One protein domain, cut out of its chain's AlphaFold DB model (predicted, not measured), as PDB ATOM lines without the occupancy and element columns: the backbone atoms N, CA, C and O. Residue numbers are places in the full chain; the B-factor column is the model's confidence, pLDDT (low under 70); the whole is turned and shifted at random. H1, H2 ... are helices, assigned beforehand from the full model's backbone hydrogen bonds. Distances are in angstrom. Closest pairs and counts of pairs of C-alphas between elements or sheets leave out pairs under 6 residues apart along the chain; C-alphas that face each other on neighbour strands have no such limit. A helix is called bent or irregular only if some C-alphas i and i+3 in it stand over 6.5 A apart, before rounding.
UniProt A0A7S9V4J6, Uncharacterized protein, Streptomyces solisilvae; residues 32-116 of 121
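This is residues 32 to 116 of the 121 residues of an uncharacterized protein of Streptomyces solisilvae (UniProt A0A7S9V4J6). Two long helices, H1 and H2, meet near their ends as a V, and H4 packs across the corner, touching both. Beyond H4, H3 and the link of residues 78 to 84 lead round to the far end of H2 and leave an open loop, while residues 32 to 38 of H1 stick out. The 85 printed residues have four named helices, H1 to H4 in chain order, and no named strand, an all-helix class. The whole is loose, with a radius of gyration of the C-alphas of 16.5 A, and only just flat, spanning 47 by 31 by 16 A.

The longest helix, H2, residues 55 to 77, touches H4, residues 98 to 115, with residues 55 to 60 alone, about perpendicular at 89 degrees; their closest C-alphas, of Glu 56 and Trp 102, are 4.2 A apart. H4 also touches H1, residues 32 to 51, with residues 106 to 113 alone, opposite ways at a steep tilt of 38 degrees; their closest C-alphas, of Ala 43 and Ile 112, are 6.6 A apart. H1 and H2 are close but not clearly touching, at a steep tilt of 66 degrees, with the C-alphas of Phe 49 and Ala 55 closest at 5.5 A. H3, residues 85 to 95, is apart from H1 and H2. In H1, H2 and H3 every O i to N i+4 pair is within hydrogen-bond range; in H4, 12 of 14 are.

H2 is 33.1 A long and begins at C-alpha 55, (318.965, 253.391, 319.080). H1 is 28.6 A, H3 15.4 A and H4 26.3 A long. H4 has a kink of 33 degrees near residue 105 and is only just irregular, C-alphas 104 and 107 being 6.9 A apart; it ends at C-alpha 115, (326.313, 244.938, 305.180).

The C-alphas farthest apart, of Glu 33 and Asp 86, are 51.2 A apart. The printed part has no cut and no long link, and no printed residue is under 70 in pLDDT.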
ATOM      1  N   GLU A  32     343.654 239.163 312.508       93.62
ATOM      2  CA  GLU A  32     342.592 239.419 311.529       93.62
ATOM      3  C   GLU A  32     341.311 238.658 311.890       93.62
ATOM      4  O   GLU A  32     340.231 239.242 311.857       93.62
ATOM      5  N   GLU A  33     341.435 237.402 312.336       90.62
ATOM      6  CA  GLU A  33     340.312 236.623 312.884       90.62
ATOM      7  C   GLU A  33     339.698 237.312 314.108       90.62
ATOM      8  O   GLU A  33     338.481 237.471 314.191       90.62
ATOM      9  N   GLU A  34     340.534 237.790 315.036       91.94
ATOM     10  CA  GLU A  34     340.070 238.528 316.214       91.94
ATOM     11  C   GLU A  34     339.368 239.842 315.830       91.94
ATOM     12  O   GLU A  34     338.348 240.204 316.425       91.94
ATOM     13  N   ARG A  35     339.889 240.569 314.829       92.69
ATOM     14  CA  ARG A  35     339.272 241.801 314.315       92.69
ATOM     15  C   ARG A  35     337.911 241.509 313.696       92.69
ATOM     16  O   ARG A  35     336.963 242.227 314.008       92.69
ATOM     17  N   GLN A  36     337.819 240.489 312.847       89.62
ATOM     18  CA  GLN A  36     336.575 240.107 312.188       89.62
ATOM     19  C   GLN A  36     335.523 239.681 313.218       89.62
ATOM     20  O   GLN A  36     334.422 240.225 313.215       89.62
ATOM     21  N   TYR A  37     335.895 238.846 314.192       89.12
ATOM     22  CA  TYR A  37     335.001 238.457 315.284       89.12
ATOM     23  C   TYR A  37     334.498 239.655 316.099       89.12
ATOM     24  O   TYR A  37     333.312 239.774 316.397       89.12
ATOM     25  N   ARG A  38     335.393 240.577 316.481       89.81
ATOM     26  CA  ARG A  38     335.001 241.776 317.239       89.81
ATOM     27  C   ARG A  38     334.074 242.681 316.441       89.81
ATOM     28  O   ARG A  38     333.187 243.299 317.022       89.81
ATOM     29  N   LYS A  39     334.297 242.773 315.132       89.81
ATOM     30  CA  LYS A  39     333.459 243.544 314.219       89.81
ATOM     31  C   LYS A  39     332.051 242.949 314.144       89.81
ATOM     32  O   LYS A  39     331.091 243.684 314.354       89.81
ATOM     33  N   GLU A  40     331.941 241.633 313.984       89.06
ATOM     34  CA  GLU A  40     330.659 240.916 313.995       89.06
ATOM     35  C   GLU A  40     329.923 241.080 315.332       89.06
ATOM     36  O   GLU A  40     328.737 241.408 315.356       89.06
ATOM     37  N   GLN A  41     330.631 240.944 316.462       88.38
ATOM     38  CA  GLN A  41     330.046 241.160 317.790       88.38
ATOM     39  C   GLN A  41     329.556 242.595 317.990       88.38
ATOM     40  O   GLN A  41     328.504 242.824 318.590       88.38
ATOM     41  N   LEU A  42     330.300 243.574 317.475       89.38
ATOM     42  CA  LEU A  42     329.877 244.967 317.501       89.38
ATOM     43  C   LEU A  42     328.608 245.161 316.663       89.38
ATOM     44  O   LEU A  42     327.654 245.765 317.148       89.38
ATOM     45  N   ALA A  43     328.557 244.617 315.446       88.00
ATOM     46  CA  ALA A  43     327.368 244.688 314.602       88.00
ATOM     47  C   ALA A  43     326.148 244.036 315.275       88.00
ATOM     48  O   ALA A  43     325.064 244.624 315.271       88.00
ATOM     49  N   ALA A  44     326.323 242.879 315.919       87.38
ATOM     50  CA  ALA A  44     325.275 242.219 316.694       87.38
ATOM     51  C   ALA A  44     324.785 243.088 317.869       87.38
ATOM     52  O   ALA A  44     323.579 243.256 318.060       87.38
ATOM     53  N   ALA A  45     325.700 243.711 318.621       87.06
ATOM     54  CA  ALA A  45     325.349 244.618 319.716       87.06
ATOM     55  C   ALA A  45     324.541 245.830 319.228       87.06
ATOM     56  O   ALA A  45     323.521 246.175 319.827       87.06
ATOM     57  N   PHE A  46     324.941 246.442 318.109       84.31
ATOM     58  CA  PHE A  46     324.169 247.513 317.482       84.31
ATOM     59  C   PHE A  46     322.768 247.015 317.093       84.31
ATOM     60  O   PHE A  46     321.772 247.641 317.451       84.31
ATOM     61  N   ARG A  47     322.642 245.854 316.447       83.31
ATOM     62  CA  ARG A  47     321.327 245.303 316.077       83.31
ATOM     63  C   ARG A  47     320.405 245.104 317.285       83.31
ATOM     64  O   ARG A  47     319.244 245.509 317.229       83.31
ATOM     65  N   LEU A  48     320.928 244.602 318.408       85.81
ATOM     66  CA  LEU A  48     320.179 244.516 319.668       85.81
ATOM     67  C   LEU A  48     319.734 245.904 320.157       85.81
ATOM     68  O   LEU A  48     318.575 246.090 320.518       85.81
ATOM     69  N   PHE A  49     320.611 246.907 320.122       84.12
ATOM     70  CA  PHE A  49     320.261 248.270 320.541       84.12
ATOM     71  C   PHE A  49     319.148 248.867 319.670       84.12
ATOM     72  O   PHE A  49     318.242 249.517 320.194       84.12
ATOM     73  N   GLY A  50     319.190 248.617 318.359       80.38
ATOM     74  CA  GLY A  50     318.132 248.987 317.422       80.38
ATOM     75  C   GLY A  50     316.791 248.338 317.771       80.38
ATOM     76  O   GLY A  50     315.786 249.036 317.909       80.38
ATOM     77  N   ALA A  51     316.799 247.017 317.976       80.69
ATOM     78  CA  ALA A  51     315.604 246.219 318.250       80.69
ATOM     79  C   ALA A  51     314.945 246.538 319.604       80.69
ATOM     80  O   ALA A  51     313.720 246.553 319.701       80.69
ATOM     81  N   PHE A  52     315.736 246.829 320.642       84.81
ATOM     82  CA  PHE A  52     315.233 247.117 321.993       84.81
ATOM     83  C   PHE A  52     314.957 248.608 322.258       84.81
ATOM     84  O   PHE A  52     314.676 248.992 323.390       84.81
ATOM     85  N   GLY A  53     315.011 249.464 321.230       80.50
ATOM     86  CA  GLY A  53     314.668 250.886 321.354       80.50
ATOM     87  C   GLY A  53     315.771 251.768 321.953       80.50
ATOM     88  O   GLY A  53     315.534 252.941 322.222       80.50
ATOM     89  N   PHE A  54     316.994 251.255 322.099       86.75
ATOM     90  CA  PHE A  54     318.159 252.010 322.589       86.75
ATOM     91  C   PHE A  54     318.905 252.776 321.480       86.75
ATOM     92  O   PHE A  54     319.961 253.368 321.715       86.75
ATOM     93  N   ALA A  55     318.356 252.789 320.264       88.56
ATOM     94  CA  ALA A  55     318.965 253.391 319.080       88.56
ATOM     95  C   ALA A  55     319.226 254.905 319.213       88.56
ATOM     96  O   ALA A  55     320.190 255.420 318.646       88.56
ATOM     97  N   GLU A  56     318.401 255.621 319.985       92.81
ATOM     98  CA  GLU A  56     318.546 257.069 320.180       92.81
ATOM     99  C   GLU A  56     319.866 257.450 320.859       92.81
ATOM    100  O   GLU A  56     320.503 258.426 320.470       92.81
ATOM    101  N   ALA A  57     320.326 256.659 321.833       90.19
ATOM    102  CA  ALA A  57     321.556 256.941 322.562       90.19
ATOM    103  C   ALA A  57     322.779 256.774 321.652       90.19
ATOM    104  O   ALA A  57     323.680 257.616 321.654       90.19
ATOM    105  N   ALA A  58     322.771 255.727 320.819       90.25
ATOM    106  CA  ALA A  58     323.792 255.520 319.798       90.25
ATOM    107  C   ALA A  58     323.830 256.700 318.814       90.25
ATOM    108  O   ALA A  58     324.904 257.225 318.515       90.25
ATOM    109  N   TRP A  59     322.662 257.173 318.367       93.56
ATOM    110  CA  TRP A  59     322.574 258.335 317.486       93.56
ATOM    111  C   TRP A  59     323.144 259.611 318.118       93.56
ATOM    112  O   TRP A  59     323.916 260.325 317.471       93.56
ATOM    113  N   TRP A  60     322.815 259.891 319.384       94.31
ATOM    114  CA  TRP A  60     323.324 261.078 320.074       94.31
ATOM    115  C   TRP A  60     324.833 261.055 320.262       94.31
ATOM    116  O   TRP A  60     325.477 262.086 320.072       94.31
ATOM    117  N   PHE A  61     325.408 259.888 320.547       94.44
ATOM    118  CA  PHE A  61     326.855 259.744 320.641       94.44
ATOM    119  C   PHE A  61     327.545 260.028 319.295       94.44
ATOM    120  O   PHE A  61     328.481 260.825 319.230       94.44
ATOM    121  N   ILE A  62     327.034 259.450 318.204       93.56
ATOM    122  CA  ILE A  62     327.577 259.641 316.849       93.56
ATOM    123  C   ILE A  62     327.463 261.106 316.407       93.56
ATOM    124  O   ILE A  62     328.404 261.678 315.854       93.56
ATOM    125  N   THR A  63     326.313 261.737 316.646       94.94
ATOM    126  CA  THR A  63     326.103 263.151 316.304       94.94
ATOM    127  C   THR A  63     326.993 264.070 317.134       94.94
ATOM    128  O   THR A  63     327.523 265.042 316.593       94.94
ATOM    129  N   MET A  64     327.204 263.772 318.419       96.62
ATOM    130  CA  MET A  64     328.138 264.519 319.263       96.62
ATOM    131  C   MET A  64     329.561 264.447 318.699       96.62
ATOM    132  O   MET A  64     330.189 265.487 318.516       96.62
ATOM    133  N   GLU A  65     330.049 263.252 318.357       97.75
ATOM    134  CA  GLU A  65     331.375 263.074 317.754       97.75
ATOM    135  C   GLU A  65     331.522 263.898 316.464       97.75
ATOM    136  O   GLU A  65     332.471 264.673 316.317       97.75
ATOM    137  N   ARG A  66     330.544 263.798 315.554       97.12
ATOM    138  CA  ARG A  66     330.522 264.567 314.297       97.12
ATOM    139  C   ARG A  66     330.480 266.075 314.539       97.12
ATOM    140  O   ARG A  66     331.131 266.824 313.814       97.12
ATOM    141  N   SER A  67     329.750 266.523 315.557       95.38
ATOM    142  CA  SER A  67     329.676 267.938 315.935       95.38
ATOM    143  C   SER A  67     331.023 268.445 316.445       95.38
ATOM    144  O   SER A  67     331.463 269.517 316.036       95.38
ATOM    145  N   CYS A  68     331.724 267.654 317.261       97.38
ATOM    146  CA  CYS A  68     333.080 267.971 317.708       97.38
ATOM    147  C   CYS A  68     334.053 268.065 316.524       97.38
ATOM    148  O   CYS A  68     334.805 269.034 316.425       97.38
ATOM    149  N   GLN A  69     334.011 267.105 315.594       98.12
ATOM    150  CA  GLN A  69     334.832 267.141 314.377       98.12
ATOM    151  C   GLN A  69     334.552 268.406 313.549       98.12
ATOM    152  O   GLN A  69     335.483 269.116 313.166       98.12
ATOM    153  N   ALA A  70     333.275 268.729 313.318       96.38
ATOM    154  CA  ALA A  70     332.868 269.927 312.587       96.38
ATOM    155  C   ALA A  70     333.315 271.221 313.283       96.38
ATOM    156  O   ALA A  70     333.788 272.142 312.618       96.38
ATOM    157  N   GLN A  71     333.210 271.292 314.611       96.38
ATOM    158  CA  GLN A  71     333.652 272.449 315.386       96.38
ATOM    159  C   GLN A  71     335.163 272.662 315.265       96.38
ATOM    160  O   GLN A  71     335.599 273.782 315.004       96.38
ATOM    161  N   LEU A  72     335.958 271.597 315.411       97.88
ATOM    162  CA  LEU A  72     337.412 271.674 315.259       97.88
ATOM    163  C   LEU A  72     337.805 272.149 313.854       97.88
ATOM    164  O   LEU A  72     338.662 273.022 313.718       97.88
ATOM    165  N   LEU A  73     337.138 271.638 312.813       97.69
ATOM    166  CA  LEU A  73     337.352 272.074 311.430       97.69
ATOM    167  C   LEU A  73     336.973 273.545 311.219       97.69
ATOM    168  O   LEU A  73     337.727 274.290 310.595       97.69
ATOM    169  N   ALA A  74     335.835 273.984 311.759       96.56
ATOM    170  CA  ALA A  74     335.405 275.376 311.668       96.56
ATOM    171  C   ALA A  74     336.406 276.317 312.349       96.56
ATOM    172  O   ALA A  74     336.773 277.331 311.764       96.56
ATOM    173  N   MET A  75     336.894 275.947 313.539       97.44
ATOM    174  CA  MET A  75     337.912 276.706 314.275       97.44
ATOM    175  C   MET A  75     339.246 276.783 313.525       97.44
ATOM    176  O   MET A  75     339.911 277.815 313.570       97.44
ATOM    177  N   ALA A  76     339.633 275.720 312.814       98.00
ATOM    178  CA  ALA A  76     340.827 275.729 311.972       98.00
ATOM    179  C   ALA A  76     340.683 276.662 310.755       98.00
ATOM    180  O   ALA A  76     341.663 277.264 310.320       98.00
ATOM    181  N   ALA A  77     339.467 276.805 310.217       97.31
ATOM    182  CA  ALA A  77     339.172 277.692 309.093       97.31
ATOM    183  C   ALA A  77     338.971 279.167 309.504       97.31
ATOM    184  O   ALA A  77     339.032 280.054 308.651       97.31
ATOM    185  N   GLY A  78     338.722 279.445 310.786       96.81
ATOM    186  CA  GLY A  78     338.534 280.793 311.317       96.81
ATOM    187  C   GLY A  78     337.621 280.830 312.543       96.81
ATOM    188  O   GLY A  78     337.362 279.816 313.182       96.81
ATOM    189  N   ALA A  79     337.115 282.016 312.887       95.56
ATOM    190  CA  ALA A  79     336.185 282.174 314.005       95.56
ATOM    191  C   ALA A  79     334.785 281.621 313.645       95.56
ATOM    192  O   ALA A  79     334.155 282.148 312.720       95.56
ATOM    193  N   PRO A  80     334.260 280.603 314.361       95.00
ATOM    194  CA  PRO A  80     332.919 280.087 314.106       95.00
ATOM    195  C   PRO A  80     331.840 281.132 314.407       95.00
ATOM    196  O   PRO A  80     331.892 281.829 315.420       95.00
ATOM    197  N   LYS A  81     330.816 281.214 313.551       94.31
ATOM    198  CA  LYS A  81     329.626 282.029 313.824       94.31
ATOM    199  C   LYS A  81     328.660 281.237 314.692       94.31
ATOM    200  O   LYS A  81     328.232 280.151 314.310       94.31
ATOM    201  N   HIS A  82     328.322 281.784 315.852       92.81
ATOM    202  CA  HIS A  82     327.399 281.136 316.778       92.81
ATOM    203  C   HIS A  82     325.953 281.284 316.296       92.81
ATOM    204  O   HIS A  82     325.566 282.331 315.777       92.81
ATOM    205  N   ILE A  83     325.166 280.230 316.499       95.50
ATOM    206  CA  ILE A  83     323.713 280.247 316.312       95.50
ATOM    207  C   ILE A  83     323.103 280.998 317.499       95.50
ATOM    208  O   ILE A  83     323.548 280.828 318.638       95.50
ATOM    209  N   ASP A  84     322.103 281.841 317.246       97.69
ATOM    210  CA  ASP A  84     321.393 282.534 318.315       97.69
ATOM    211  C   ASP A  84     320.581 281.554 319.183       97.69
ATOM    212  O   ASP A  84     320.249 280.433 318.786       97.69
ATOM    213  N   ARG A  85     320.270 281.976 320.410       96.81
ATOM    214  CA  ARG A  85     319.637 281.111 321.411       96.81
ATOM    215  C   ARG A  85     318.236 280.650 321.008       96.81
ATOM    216  O   ARG A  85     317.868 279.520 321.340       96.81
ATOM    217  N   ASP A  86     317.467 281.493 320.330       98.00
ATOM    218  CA  ASP A  86     316.076 281.198 319.999       98.00
ATOM    219  C   ASP A  86     316.021 280.176 318.866       98.00
ATOM    220  O   ASP A  86     315.346 279.150 318.990       98.00
ATOM    221  N   THR A  87     316.843 280.363 317.830       97.94
ATOM    222  CA  THR A  87     317.028 279.379 316.758       97.94
ATOM    223  C   THR A  87     317.549 278.051 317.305       97.94
ATOM    224  O   THR A  87     317.011 276.993 316.974       97.94
ATOM    225  N   ALA A  88     318.552 278.074 318.189       96.44
ATOM    226  CA  ALA A  88     319.081 276.855 318.802       96.44
ATOM    227  C   ALA A  88     318.011 276.102 319.616       96.44
ATOM    228  O   ALA A  88     317.919 274.874 319.546       96.44
ATOM    229  N   SER A  89     317.172 276.830 320.359       96.94
ATOM    230  CA  SER A  89     316.087 276.247 321.157       96.94
ATOM    231  C   SER A  89     314.978 275.664 320.280       96.94
ATOM    232  O   SER A  89     314.483 274.574 320.572       96.94
ATOM    233  N   LEU A  90     314.626 276.341 319.181       97.19
ATOM    234  CA  LEU A  90     313.663 275.848 318.197       97.19
ATOM    235  C   LEU A  90     314.135 274.532 317.573       97.19
ATOM    236  O   LEU A  90     313.401 273.544 317.596       97.19
ATOM    237  N   VAL A  91     315.376 274.492 317.080       96.00
ATOM    238  CA  VAL A  91     315.955 273.285 316.470       96.00
ATOM    239  C   VAL A  91     316.001 272.143 317.485       96.00
ATOM    240  O   VAL A  91     315.573 271.030 317.177       96.00
ATOM    241  N   ARG A  92     316.414 272.407 318.732       94.75
ATOM    242  CA  ARG A  92     316.351 271.411 319.817       94.75
ATOM    243  C   ARG A  92     314.932 270.865 320.004       94.75
ATOM    244  O   ARG A  92     314.775 269.664 320.203       94.75
ATOM    245  N   GLY A  93     313.911 271.720 319.959       96.19
ATOM    246  CA  GLY A  93     312.509 271.311 320.074       96.19
ATOM    247  C   GLY A  93     312.024 270.442 318.909       96.19
ATOM    248  O   GLY A  93     311.217 269.543 319.122       96.19
ATOM    249  N   GLN A  94     312.538 270.675 317.701       94.62
ATOM    250  CA  GLN A  94     312.147 269.942 316.494       94.62
ATOM    251  C   GLN A  94     312.838 268.583 316.367       94.62
ATOM    252  O   GLN A  94     312.187 267.597 316.029       94.62
ATOM    253  N   ILE A  95     314.151 268.526 316.621       94.25
ATOM    254  CA  ILE A  95     314.963 267.336 316.321       94.25
ATOM    255  C   ILE A  95     315.676 266.736 317.531       94.25
ATOM    256  O   ILE A  95     316.267 265.676 317.394       94.25
ATOM    257  N   GLY A  96     315.641 267.367 318.706       92.25
ATOM    258  CA  GLY A  96     316.378 266.922 319.899       92.25
ATOM    259  C   GLY A  96     315.599 265.992 320.834       92.25
ATOM    260  O   GLY A  96     316.017 265.790 321.973       92.25
ATOM    261  N   GLY A  97     314.438 265.492 320.407       92.69
ATOM    262  CA  GLY A  97     313.606 264.578 321.192       92.69
ATOM    263  C   GLY A  97     313.988 263.107 321.012       92.69
ATOM    264  O   GLY A  97     314.598 262.732 320.015       92.69
ATOM    265  N   HIS A  98     313.546 262.265 321.947       92.12
ATOM    266  CA  HIS A  98     313.763 260.812 321.951       92.12
ATOM    267  C   HIS A  98     313.439 260.142 320.603       92.12
ATOM    268  O   HIS A  98     314.308 259.596 319.922       92.12
ATOM    269  N   ILE A  99     312.197 260.315 320.134       92.62
ATOM    270  CA  ILE A  99     311.742 259.759 318.853       92.62
ATOM    271  C   ILE A  99     312.578 260.246 317.665       92.62
ATOM    272  O   ILE A  99     312.874 259.469 316.765       92.62
ATOM    273  N   ALA A 100     313.006 261.511 317.669       92.81
ATOM    274  CA  ALA A 100     313.834 262.056 316.602       92.81
ATOM    275  C   ALA A 100     315.228 261.412 316.595       92.81
ATOM    276  O   ALA A 100     315.769 261.146 315.526       92.81
ATOM    277  N   GLY A 101     315.793 261.114 317.767       92.31
ATOM    278  CA  GLY A 101     317.032 260.346 317.879       92.31
ATOM    279  C   GLY A 101     316.876 258.933 317.323       92.31
ATOM    280  O   GLY A 101     317.664 258.515 316.480       92.31
ATOM    281  N   TRP A 102     315.824 258.220 317.733       92.19
ATOM    282  CA  TRP A 102     315.547 256.862 317.254       92.19
ATOM    283  C   TRP A 102     315.333 256.807 315.732       92.19
ATOM    284  O   TRP A 102     315.952 255.976 315.066       92.19
ATOM    285  N   VAL A 103     314.517 257.714 315.173       93.12
ATOM    286  CA  VAL A 103     314.233 257.785 313.725       93.12
ATOM    287  C   VAL A 103     315.505 258.076 312.934       93.12
ATOM    288  O   VAL A 103     315.764 257.424 311.926       93.12
ATOM    289  N   GLN A 104     316.324 259.028 313.388       93.12
ATOM    290  CA  GLN A 104     317.563 259.378 312.693       93.12
ATOM    291  C   GLN A 104     318.607 258.257 312.733       93.12
ATOM    292  O   GLN A 104     319.458 258.181 311.850       93.12
ATOM    293  N   ALA A 105     318.526 257.367 313.722       92.50
ATOM    294  CA  ALA A 105     319.403 256.215 313.808       92.50
ATOM    295  C   ALA A 105     319.076 255.135 312.760       92.50
ATOM    296  O   ALA A 105     319.993 254.458 312.295       92.50
ATOM    297  N   GLN A 106     317.803 254.975 312.370       91.19
ATOM    298  CA  GLN A 106     317.332 253.845 311.548       91.19
ATOM    299  C   GLN A 106     318.163 253.600 310.276       91.19
ATOM    300  O   GLN A 106     318.635 252.477 310.112       91.19
ATOM    301  N   PRO A 107     318.483 254.607 309.434       91.69
ATOM    302  CA  PRO A 107     319.231 254.361 308.199       91.69
ATOM    303  C   PRO A 107     320.631 253.777 308.433       91.69
ATOM    304  O   PRO A 107     321.161 253.052 307.590       91.69
ATOM    305  N   LEU A 108     321.254 254.101 309.572       89.06
ATOM    306  CA  LEU A 108     322.543 253.529 309.946       89.06
ATOM    307  C   LEU A 108     322.391 252.059 310.347       89.06
ATOM    308  O   LEU A 108     323.185 251.233 309.903       89.06
ATOM    309  N   PHE A 109     321.379 251.734 311.153       87.31
ATOM    310  CA  PHE A 109     321.097 250.355 311.550       87.31
ATOM    311  C   PHE A 109     320.715 249.490 310.350       87.31
ATOM    312  O   PHE A 109     321.273 248.406 310.197       87.31
ATOM    313  N   ASP A 110     319.867 249.993 309.454       88.81
ATOM    314  CA  ASP A 110     319.492 249.304 308.216       88.81
ATOM    315  C   ASP A 110     320.729 248.967 307.378       88.81
ATOM    316  O   ASP A 110     320.882 247.848 306.886       88.81
ATOM    317  N   ARG A 111     321.665 249.917 307.269       88.75
ATOM    318  CA  ARG A 111     322.921 249.708 306.549       88.75
ATOM    319  C   ARG A 111     323.828 248.680 307.228       88.75
ATOM    320  O   ARG A 111     324.446 247.893 306.518       88.75
ATOM    321  N   ILE A 112     323.941 248.698 308.557       85.06
ATOM    322  CA  ILE A 112     324.746 247.720 309.311       85.06
ATOM    323  C   ILE A 112     324.170 246.317 309.109       85.06
ATOM    324  O   ILE A 112     324.907 245.404 308.749       85.06
ATOM    325  N   THR A 113     322.853 246.167 309.250       82.88
ATOM    326  CA  THR A 113     322.151 244.898 309.030       82.88
ATOM    327  C   THR A 113     322.321 244.390 307.597       82.88
ATOM    328  O   THR A 113     322.525 243.199 307.391       82.88
ATOM    329  N   ALA A 114     322.275 245.276 306.599       85.81
ATOM    330  CA  ALA A 114     322.454 244.894 305.199       85.81
ATOM    331  C   ALA A 114     323.906 244.521 304.845       85.81
ATOM    332  O   ALA A 114     324.125 243.666 303.990       85.81
ATOM    333  N   ALA A 115     324.896 245.181 305.455       83.69
ATOM    334  CA  ALA A 115     326.313 244.938 305.180       83.69
ATOM    335  C   ALA A 115     326.847 243.674 305.869       83.69
ATOM    336  O   ALA A 115     327.770 243.045 305.354       83.69
ATOM    337  N   GLU A 116     326.278 243.324 307.021       77.25
ATOM    338  CA  GLU A 116     326.667 242.174 307.839       77.25
ATOM    339  C   GLU A 116     325.416 241.349 308.185       77.25
ATOM    340  O   GLU A 116     324.943 241.392 309.328       77.25
TER     341      GLU A 116